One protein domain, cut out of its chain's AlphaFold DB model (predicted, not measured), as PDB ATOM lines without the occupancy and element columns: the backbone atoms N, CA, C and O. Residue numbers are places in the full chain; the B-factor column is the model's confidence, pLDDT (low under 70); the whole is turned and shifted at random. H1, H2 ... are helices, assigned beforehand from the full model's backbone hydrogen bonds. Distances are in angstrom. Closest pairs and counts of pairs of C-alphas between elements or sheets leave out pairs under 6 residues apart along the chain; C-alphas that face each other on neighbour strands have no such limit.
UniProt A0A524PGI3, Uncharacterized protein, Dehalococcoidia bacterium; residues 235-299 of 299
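This is residues 235 to 299 of the 299 residues of an uncharacterized protein of Dehalococcoidia bacterium (UniProt A0A524PGI3). Two helices, H1 and the long H3, cross at a slant as a lopsided X, near Gly 240 of H1 and Ala 280 of H3. The short H2 sits in the turn of chain that joins them at one end of the model, and residues 288 to 299 stick out at the other end. The printed part has 65 residues with three named helices, in the order H1, H2, H3, and no named strand; the class is all helix. The whole is only just loose, close to extended, with a radius of gyration of the C-alphas of 16.0 A, and its outline is a rod spanning 55 by 19 by 16 A.

Find C-alpha 236 at (-39.845, 33.375, 143.617); from there H1, residues 236 to 254, runs 25.8 A. Next look at H2, residues 259 to 266. Then find C-alpha 271 at (-46.657, 35.274, 126.559), where H3, residues 271 to 298, begins; it runs 40.4 A to C-alpha 298 at (-42.299, 15.915, 161.758).

Look first at Gly 240 and Ala 280, the closest C-alphas of H1 and H3, 3.9 A apart. H1 and H3 touch, at a steep tilt of 54 degrees, opposite ways; H3 touches H1 with residues 271 to 284 alone. H1 and H2 are close but not clearly touching; their closest C-alphas, of Leu 252 and His 259, are 7.5 A apart. H2 and H3 meet only through their link. In H1, H2 and H3 every O i to N i+4 pair is within hydrogen-bond range.

The two C-alphas farthest apart, of Thr 260 and Gly 299, are 54.7 A apart. The printed part has no cut, and both links are tight. Its mean pLDDT is 85.4; residue 299, the chain's last, is under 70.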
ATOM      1  N   PRO A 235     -36.333  33.308 146.319       88.19
ATOM      2  CA  PRO A 235     -36.662  34.479 145.517       88.19
ATOM      3  C   PRO A 235     -37.578  34.091 144.345       88.19
ATOM      4  O   PRO A 235     -37.154  34.025 143.189       88.19
ATOM      5  N   HIS A 236     -38.866  33.844 144.620       89.69
ATOM      6  CA  HIS A 236     -39.845  33.375 143.617       89.69
ATOM      7  C   HIS A 236     -39.901  34.259 142.369       89.69
ATOM      8  O   HIS A 236     -40.099  33.763 141.262       89.69
ATOM      9  N   LYS A 237     -39.696  35.569 142.535       88.06
ATOM     10  CA  LYS A 237     -39.674  36.526 141.426       88.06
ATOM     11  C   LYS A 237     -38.453  36.347 140.523       88.06
ATOM     12  O   LYS A 237     -38.616  36.346 139.310       88.06
ATOM     13  N   GLU A 238     -37.263  36.166 141.091       89.50
ATOM     14  CA  GLU A 238     -36.023  35.974 140.322       89.50
ATOM     15  C   GLU A 238     -36.026  34.627 139.589       89.50
ATOM     16  O   GLU A 238     -35.632  34.541 138.422       89.50
ATOM     17  N   ILE A 239     -36.556  33.587 140.240       88.06
ATOM     18  CA  ILE A 239     -36.802  32.283 139.613       88.06
ATOM     19  C   ILE A 239     -37.815  32.439 138.473       88.06
ATOM     20  O   ILE A 239     -37.583  31.959 137.368       88.06
ATOM     21  N   GLY A 240     -38.915  33.159 138.704       90.38
ATOM     22  CA  GLY A 240     -39.913  33.436 137.674       90.38
ATOM     23  C   GLY A 240     -39.347  34.200 136.478       90.38
ATOM     24  O   GLY A 240     -39.645  33.860 135.335       90.38
ATOM     25  N   ASP A 241     -38.502  35.200 136.728       90.31
ATOM     26  CA  ASP A 241     -37.866  36.005 135.688       90.31
ATOM     27  C   ASP A 241     -36.875  35.193 134.842       90.31
ATOM     28  O   ASP A 241     -36.937  35.279 133.614       90.31
ATOM     29  N   SER A 242     -36.013  34.392 135.477       92.00
ATOM     30  CA  SER A 242     -35.019  33.545 134.796       92.00
ATOM     31  C   SER A 242     -35.667  32.387 134.032       92.00
ATOM     32  O   SER A 242     -35.506  32.281 132.814       92.00
ATOM     33  N   VAL A 243     -36.479  31.569 134.709       91.12
ATOM     34  CA  VAL A 243     -37.147  30.405 134.110       91.12
ATOM     35  C   VAL A 243     -38.168  30.840 133.061       91.12
ATOM     36  O   VAL A 243     -38.271  30.218 132.006       91.12
ATOM     37  N   GLY A 244     -38.904  31.930 133.291       90.00
ATOM     38  CA  GLY A 244     -39.854  32.454 132.309       90.00
ATOM     39  C   GLY A 244     -39.184  32.894 131.003       90.00
ATOM     40  O   GLY A 244     -39.741  32.668 129.925       90.00
ATOM     41  N   ASP A 245     -37.981  33.472 131.080       90.00
ATOM     42  CA  ASP A 245     -37.192  33.861 129.904       90.00
ATOM     43  C   ASP A 245     -36.631  32.642 129.151       90.00
ATOM     44  O   ASP A 245     -36.673  32.599 127.914       90.00
ATOM     45  N   GLU A 246     -36.184  31.615 129.877       90.19
ATOM     46  CA  GLU A 246     -35.764  30.336 129.296       90.19
ATOM     47  C   GLU A 246     -36.929  29.606 128.612       90.19
ATOM     48  O   GLU A 246     -36.800  29.189 127.458       90.19
ATOM     49  N   MET A 247     -38.091  29.517 129.268       88.56
ATOM     50  CA  MET A 247     -39.299  28.894 128.715       88.56
ATOM     51  C   MET A 247     -39.796  29.620 127.464       88.56
ATOM     52  O   MET A 247     -40.182  28.969 126.495       88.56
ATOM     53  N   TYR A 248     -39.766  30.956 127.450       87.56
ATOM     54  CA  TYR A 248     -40.145  31.737 126.271       87.56
ATOM     55  C   TYR A 248     -39.185  31.479 125.101       87.56
ATOM     56  O   TYR A 248     -39.618  31.245 123.972       87.56
ATOM     57  N   THR A 249     -37.881  31.442 125.383       88.44
ATOM     58  CA  THR A 249     -36.852  31.114 124.388       88.44
ATOM     59  C   THR A 249     -37.033  29.698 123.839       88.44
ATOM     60  O   THR A 249     -36.905  29.483 122.633       88.44
ATOM     61  N   TYR A 250     -37.346  28.731 124.702       87.81
ATOM     62  CA  TYR A 250     -37.619  27.353 124.305       87.81
ATOM     63  C   TYR A 250     -38.876  27.254 123.433       87.81
ATOM     64  O   TYR A 250     -38.833  26.650 122.363       87.81
ATOM     65  N   LEU A 251     -39.967  27.919 123.829       85.62
ATOM     66  CA  LEU A 251     -41.223  27.945 123.079       85.62
ATOM     67  C   LEU A 251     -41.026  28.511 121.668       85.62
ATOM     68  O   LEU A 251     -41.584  27.979 120.717       85.62
ATOM     69  N   LEU A 252     -40.189  29.537 121.502       84.06
ATOM     70  CA  LEU A 252     -39.857  30.072 120.179       84.06
ATOM     71  C   LEU A 252     -39.016  29.116 119.322       84.06
ATOM     72  O   LEU A 252     -39.166  29.125 118.104       84.06
ATOM     73  N   LYS A 253     -38.136  28.313 119.933       86.38
ATOM     74  CA  LYS A 253     -37.283  27.347 119.219       86.38
ATOM     75  C   LYS A 253     -38.036  26.083 118.800       86.38
ATOM     76  O   LYS A 253     -37.744  25.540 117.739       86.38
ATOM     77  N   ASP A 254     -38.965  25.616 119.630       84.69
ATOM     78  CA  ASP A 254     -39.684  24.346 119.441       84.69
ATOM     79  C   ASP A 254     -41.049  24.523 118.742       84.69
ATOM     80  O   ASP A 254     -41.649  23.573 118.234       84.69
ATOM     81  N   SER A 255     -41.562  25.755 118.673       77.69
ATOM     82  CA  SER A 255     -42.847  26.023 118.032       77.69
ATOM     83  C   SER A 255     -42.782  25.829 116.515       77.69
ATOM     84  O   SER A 255     -42.018  26.475 115.802       77.69
ATOM     85  N   ARG A 256     -43.685  24.991 115.990       76.62
ATOM     86  CA  ARG A 256     -43.965  24.860 114.546       76.62
ATOM     87  C   ARG A 256     -44.791  26.026 113.986       76.62
ATOM     88  O   ARG A 256     -45.145  26.018 112.808       76.62
ATOM     89  N   VAL A 257     -45.153  26.991 114.830       74.94
ATOM     90  CA  VAL A 257     -45.927  28.173 114.449       74.94
ATOM     91  C   VAL A 257     -44.961  29.262 113.968       74.94
ATOM     92  O   VAL A 257     -44.040  29.608 114.708       74.94
ATOM     93  N   PRO A 258     -45.159  29.840 112.768       76.94
ATOM     94  CA  PRO A 258     -44.313  30.921 112.267       76.94
ATOM     95  C   PRO A 258     -44.224  32.095 113.254       76.94
ATOM     96  O   PRO A 258     -45.244  32.513 113.806       76.94
ATOM     97  N   HIS A 259     -43.028  32.675 113.425       71.56
ATOM     98  CA  HIS A 259     -42.789  33.806 114.338       71.56
ATOM     99  C   HIS A 259     -43.770  34.968 114.133       71.56
ATOM    100  O   HIS A 259     -44.234  35.561 115.098       71.56
ATOM    101  N   THR A 260     -44.185  35.220 112.890       75.12
ATOM    102  CA  THR A 260     -45.161  36.261 112.536       75.12
ATOM    103  C   THR A 260     -46.533  36.076 113.191       75.12
ATOM    104  O   THR A 260     -47.212  37.060 113.482       75.12
ATOM    105  N   VAL A 261     -46.950  34.832 113.445       75.94
ATOM    106  CA  VAL A 261     -48.215  34.516 114.123       75.94
ATOM    107  C   VAL A 261     -48.065  34.693 115.633       75.94
ATOM    108  O   VAL A 261     -48.960  35.247 116.268       75.94
ATOM    109  N   ILE A 262     -46.927  34.294 116.204       76.88
ATOM    110  CA  ILE A 262     -46.630  34.490 117.631       76.88
ATOM    111  C   ILE A 262     -46.521  35.985 117.953       76.88
ATOM    112  O   ILE A 262     -47.112  36.432 118.930       76.88
ATOM    113  N   ASP A 263     -45.874  36.772 117.092       76.31
ATOM    114  CA  ASP A 263     -45.791  38.232 117.220       76.31
ATOM    115  C   ASP A 263     -47.159  38.901 117.032       76.31
ATOM    116  O   ASP A 263     -47.499  39.859 117.728       76.31
ATOM    117  N   GLY A 264     -47.977  38.386 116.105       79.00
ATOM    118  CA  GLY A 264     -49.342  38.857 115.872       79.00
ATOM    119  C   GLY A 264     -50.251  38.655 117.087       79.00
ATOM    120  O   GLY A 264     -50.932  39.592 117.503       79.00
ATOM    121  N   VAL A 265     -50.225  37.461 117.689       77.06
ATOM    122  CA  VAL A 265     -50.955  37.149 118.934       77.06
ATOM    123  C   VAL A 265     -50.321  37.859 120.135       77.06
ATOM    124  O   VAL A 265     -51.035  38.295 121.036       77.06
ATOM    125  N   GLY A 266     -49.004  38.074 120.104       73.19
ATOM    126  CA  GLY A 266     -48.223  38.814 121.096       73.19
ATOM    127  C   GLY A 266     -48.703  40.246 121.334       73.19
ATOM    128  O   GLY A 266     -48.554  40.776 122.431       73.19
ATOM    129  N   LYS A 267     -49.360  40.861 120.339       78.31
ATOM    130  CA  LYS A 267     -50.009  42.179 120.478       78.31
ATOM    131  C   LYS A 267     -51.222  42.166 121.415       78.31
ATOM    132  O   LYS A 267     -51.598  43.219 121.920       78.31
ATOM    133  N   PHE A 268     -51.829  41.000 121.630       81.25
ATOM    134  CA  PHE A 268     -52.996  40.812 122.496       81.25
ATOM    135  C   PHE A 268     -52.649  40.063 123.790       81.25
ATOM    136  O   PHE A 268     -53.291  40.293 124.813       81.25
ATOM    137  N   ILE A 269     -51.643  39.180 123.759       84.25
ATOM    138  CA  ILE A 269     -51.222  38.347 124.893       84.25
ATOM    139  C   ILE A 269     -49.699  38.390 125.028       84.25
ATOM    140  O   ILE A 269     -48.973  37.846 124.202       84.25
ATOM    141  N   ASP A 270     -49.205  38.963 126.123       86.12
ATOM    142  CA  ASP A 270     -47.778  38.951 126.451       86.12
ATOM    143  C   ASP A 270     -47.368  37.590 127.044       86.12
ATOM    144  O   ASP A 270     -47.356  37.384 128.262       86.12
ATOM    145  N   PHE A 271     -47.062  36.628 126.166       83.38
ATOM    146  CA  PHE A 271     -46.657  35.274 126.559       83.38
ATOM    147  C   PHE A 271     -45.452  35.263 127.502       83.38
ATOM    148  O   PHE A 271     -45.411  34.446 128.420       83.38
ATOM    149  N   ARG A 272     -44.499  36.183 127.324       86.38
ATOM    150  CA  ARG A 272     -43.310  36.278 128.176       86.38
ATOM    151  C   ARG A 272     -43.702  36.648 129.605       86.38
ATOM    152  O   ARG A 272     -43.271  35.993 130.550       86.38
ATOM    153  N   LYS A 273     -44.584  37.637 129.772       89.75
ATOM    154  CA  LYS A 273     -45.133  38.012 131.084       89.75
ATOM    155  C   LYS A 273     -45.905  36.865 131.747       89.75
ATOM    156  O   LYS A 273     -45.740  36.644 132.946       89.75
ATOM    157  N   TYR A 274     -46.731  36.134 130.997       89.06
ATOM    158  CA  TYR A 274     -47.494  35.009 131.551       89.06
ATOM    159  C   TYR A 274     -46.612  33.812 131.924       89.06
ATOM    160  O   TYR A 274     -46.853  33.204 132.963       89.06
ATOM    161  N   LEU A 275     -45.573  33.508 131.139       88.44
ATOM    162  CA  LEU A 275     -44.605  32.455 131.464       88.44
ATOM    163  C   LEU A 275     -43.801  32.795 132.723       88.44
ATOM    164  O   LEU A 275     -43.667  31.943 133.597       88.44
ATOM    165  N   LYS A 276     -43.363  34.051 132.878       91.19
ATOM    166  CA  LYS A 276     -42.716  34.527 134.113       91.19
ATOM    167  C   LYS A 276     -43.619  34.398 135.335       91.19
ATOM    168  O   LYS A 276     -43.190  33.918 136.381       91.19
ATOM    169  N   LEU A 277     -44.887  34.790 135.200       90.38
ATOM    170  CA  LEU A 277     -45.872  34.659 136.273       90.38
ATOM    171  C   LEU A 277     -46.149  33.188 136.621       90.38
ATOM    172  O   LEU A 277     -46.278  32.857 137.797       90.38
ATOM    173  N   ALA A 278     -46.234  32.311 135.618       89.44
ATOM    174  CA  ALA A 278     -46.434  30.877 135.815       89.44
ATOM    175  C   ALA A 278     -45.227  30.225 136.505       89.44
ATOM    176  O   ALA A 278     -45.418  29.450 137.437       89.44
ATOM    177  N   ALA A 279     -44.002  30.583 136.112       89.75
ATOM    178  CA  ALA A 279     -42.779  30.106 136.749       89.75
ATOM    179  C   ALA A 279     -42.648  30.598 138.203       89.75
ATOM    180  O   ALA A 279     -42.328  29.806 139.087       89.75
ATOM    181  N   ALA A 280     -42.981  31.866 138.478       90.31
ATOM    182  CA  ALA A 280     -43.009  32.401 139.841       90.31
ATOM    183  C   ALA A 280     -44.032  31.665 140.725       90.31
ATOM    184  O   ALA A 280     -43.706  31.256 141.838       90.31
ATOM    185  N   ARG A 281     -45.250  31.436 140.213       89.69
ATOM    186  CA  ARG A 281     -46.283  30.658 140.918       89.69
ATOM    187  C   ARG A 281     -45.880  29.200 141.119       89.69
ATOM    188  O   ARG A 281     -46.121  28.652 142.185       89.69
ATOM    189  N   GLY A 282     -45.234  28.585 140.131       91.00
ATOM    190  CA  GLY A 282     -44.702  27.228 140.252       91.00
ATOM    191  C   GLY A 282     -43.642  27.116 141.351       91.00
ATOM    192  O   GLY A 282     -43.658  26.157 142.117       91.00
ATOM    193  N   ALA A 283     -42.765  28.117 141.486       88.94
ATOM    194  CA  ALA A 283     -41.780  28.178 142.566       88.94
ATOM    195  C   ALA A 283     -42.436  28.353 143.950       88.94
ATOM    196  O   ALA A 283     -42.029  27.701 144.916       88.94
ATOM    197  N   GLU A 284     -43.481  29.179 144.046       90.19
ATOM    198  CA  GLU A 284     -44.278  29.356 145.267       90.19
ATOM    199  C   GLU A 284     -44.990  28.048 145.668       90.19
ATOM    200  O   GLU A 284     -44.893  27.602 146.814       90.19
ATOM    201  N   GLU A 285     -45.637  27.373 144.713       90.06
ATOM    202  CA  GLU A 285     -46.301  26.086 144.938       90.06
ATOM    203  C   GLU A 285     -45.310  24.980 145.327       90.06
ATOM    204  O   GLU A 285     -45.585  24.222 146.258       90.06
ATOM    205  N   ALA A 286     -44.139  24.912 144.686       89.69
ATOM    206  CA  ALA A 286     -43.083  23.961 145.035       89.69
ATOM    207  C   ALA A 286     -42.536  24.198 146.454       89.69
ATOM    208  O   ALA A 286     -42.310  23.243 147.206       89.69
ATOM    209  N   THR A 287     -42.386  25.465 146.854       90.00
ATOM    210  CA  THR A 287     -41.981  25.846 148.217       90.00
ATOM    211  C   THR A 287     -43.031  25.387 149.234       90.00
ATOM    212  O   THR A 287     -42.705  24.716 150.213       90.00
ATOM    213  N   ARG A 288     -44.314  25.643 148.954       88.81
ATOM    214  CA  ARG A 288     -45.440  25.232 149.804       88.81
ATOM    215  C   ARG A 288     -45.580  23.709 149.918       88.81
ATOM    216  O   ARG A 288     -45.885  23.193 150.992       88.81
ATOM    217  N   GLN A 289     -45.371  22.973 148.827       90.06
ATOM    218  CA  GLN A 289     -45.389  21.505 148.840       90.06
ATOM    219  C   GLN A 289     -44.225  20.925 149.649       90.06
ATOM    220  O   GLN A 289     -44.413  19.956 150.391       90.06
ATOM    221  N   SER A 290     -43.045  21.539 149.549       88.38
ATOM    222  CA  SER A 290     -41.874  21.162 150.347       88.38
ATOM    223  C   SER A 290     -42.139  21.387 151.839       88.38
ATOM    224  O   SER A 290     -41.937  20.478 152.640       88.38
ATOM    225  N   GLU A 291     -42.721  22.534 152.203       88.31
ATOM    226  CA  GLU A 291     -43.155  22.838 153.573       88.31
ATOM    227  C   GLU A 291     -44.148  21.803 154.123       88.31
ATOM    228  O   GLU A 291     -43.983  21.281 155.225       88.31
ATOM    229  N   GLN A 292     -45.173  21.454 153.345       88.00
ATOM    230  CA  GLN A 292     -46.169  20.465 153.764       88.00
ATOM    231  C   GLN A 292     -45.582  19.061 153.918       88.00
ATOM    232  O   GLN A 292     -45.973  18.333 154.830       88.00
ATOM    233  N   THR A 293     -44.659  18.678 153.037       90.69
ATOM    234  CA  THR A 293     -43.973  17.383 153.109       90.69
ATOM    235  C   THR A 293     -43.128  17.284 154.373       90.69
ATOM    236  O   THR A 293     -43.207  16.282 155.077       90.69
ATOM    237  N   VAL A 294     -42.385  18.342 154.705       87.81
ATOM    238  CA  VAL A 294     -41.569  18.394 155.923       87.81
ATOM    239  C   VAL A 294     -42.448  18.384 157.177       87.81
ATOM    240  O   VAL A 294     -42.180  17.603 158.084       87.81
ATOM    241  N   ARG A 295     -43.556  19.141 157.218       86.44
ATOM    242  CA  ARG A 295     -44.488  19.098 158.364       86.44
ATOM    243  C   ARG A 295     -45.085  17.715 158.604       86.44
ATOM    244  O   ARG A 295     -45.147  17.302 159.752       86.44
ATOM    245  N   LYS A 296     -45.469  16.999 157.540       88.00
ATOM    246  CA  LYS A 296     -45.965  15.608 157.620       88.00
ATOM    247  C   LYS A 296     -44.897  14.590 158.032       88.00
ATOM    248  O   LYS A 296     -45.224  13.460 158.369       88.00
ATOM    249  N   ALA A 297     -43.618  14.935 157.897       83.12
ATOM    250  CA  ALA A 297     -42.519  14.087 158.351       83.12
ATOM    251  C   ALA A 297     -42.177  14.336 159.832       83.12
ATOM    252  O   ALA A 297     -41.600  13.464 160.477       83.12
ATOM    253  N   LEU A 298     -42.530  15.511 160.365       79.31
ATOM    254  CA  LEU A 298     -42.299  15.915 161.758       79.31
ATOM    255  C   LEU A 298     -43.481  15.587 162.693       79.31
ATOM    256  O   LEU A 298     -43.324  15.671 163.913       79.31
ATOM    257  N   GLY A 299     -44.639  15.213 162.139       63.41
ATOM    258  CA  GLY A 299     -45.855  14.781 162.841       63.41
ATOM    259  C   GLY A 299     -46.984  14.446 161.874       63.41
ATOM    260  O   GLY A 299     -48.091  14.158 162.374       63.41
TER     261      GLY A 299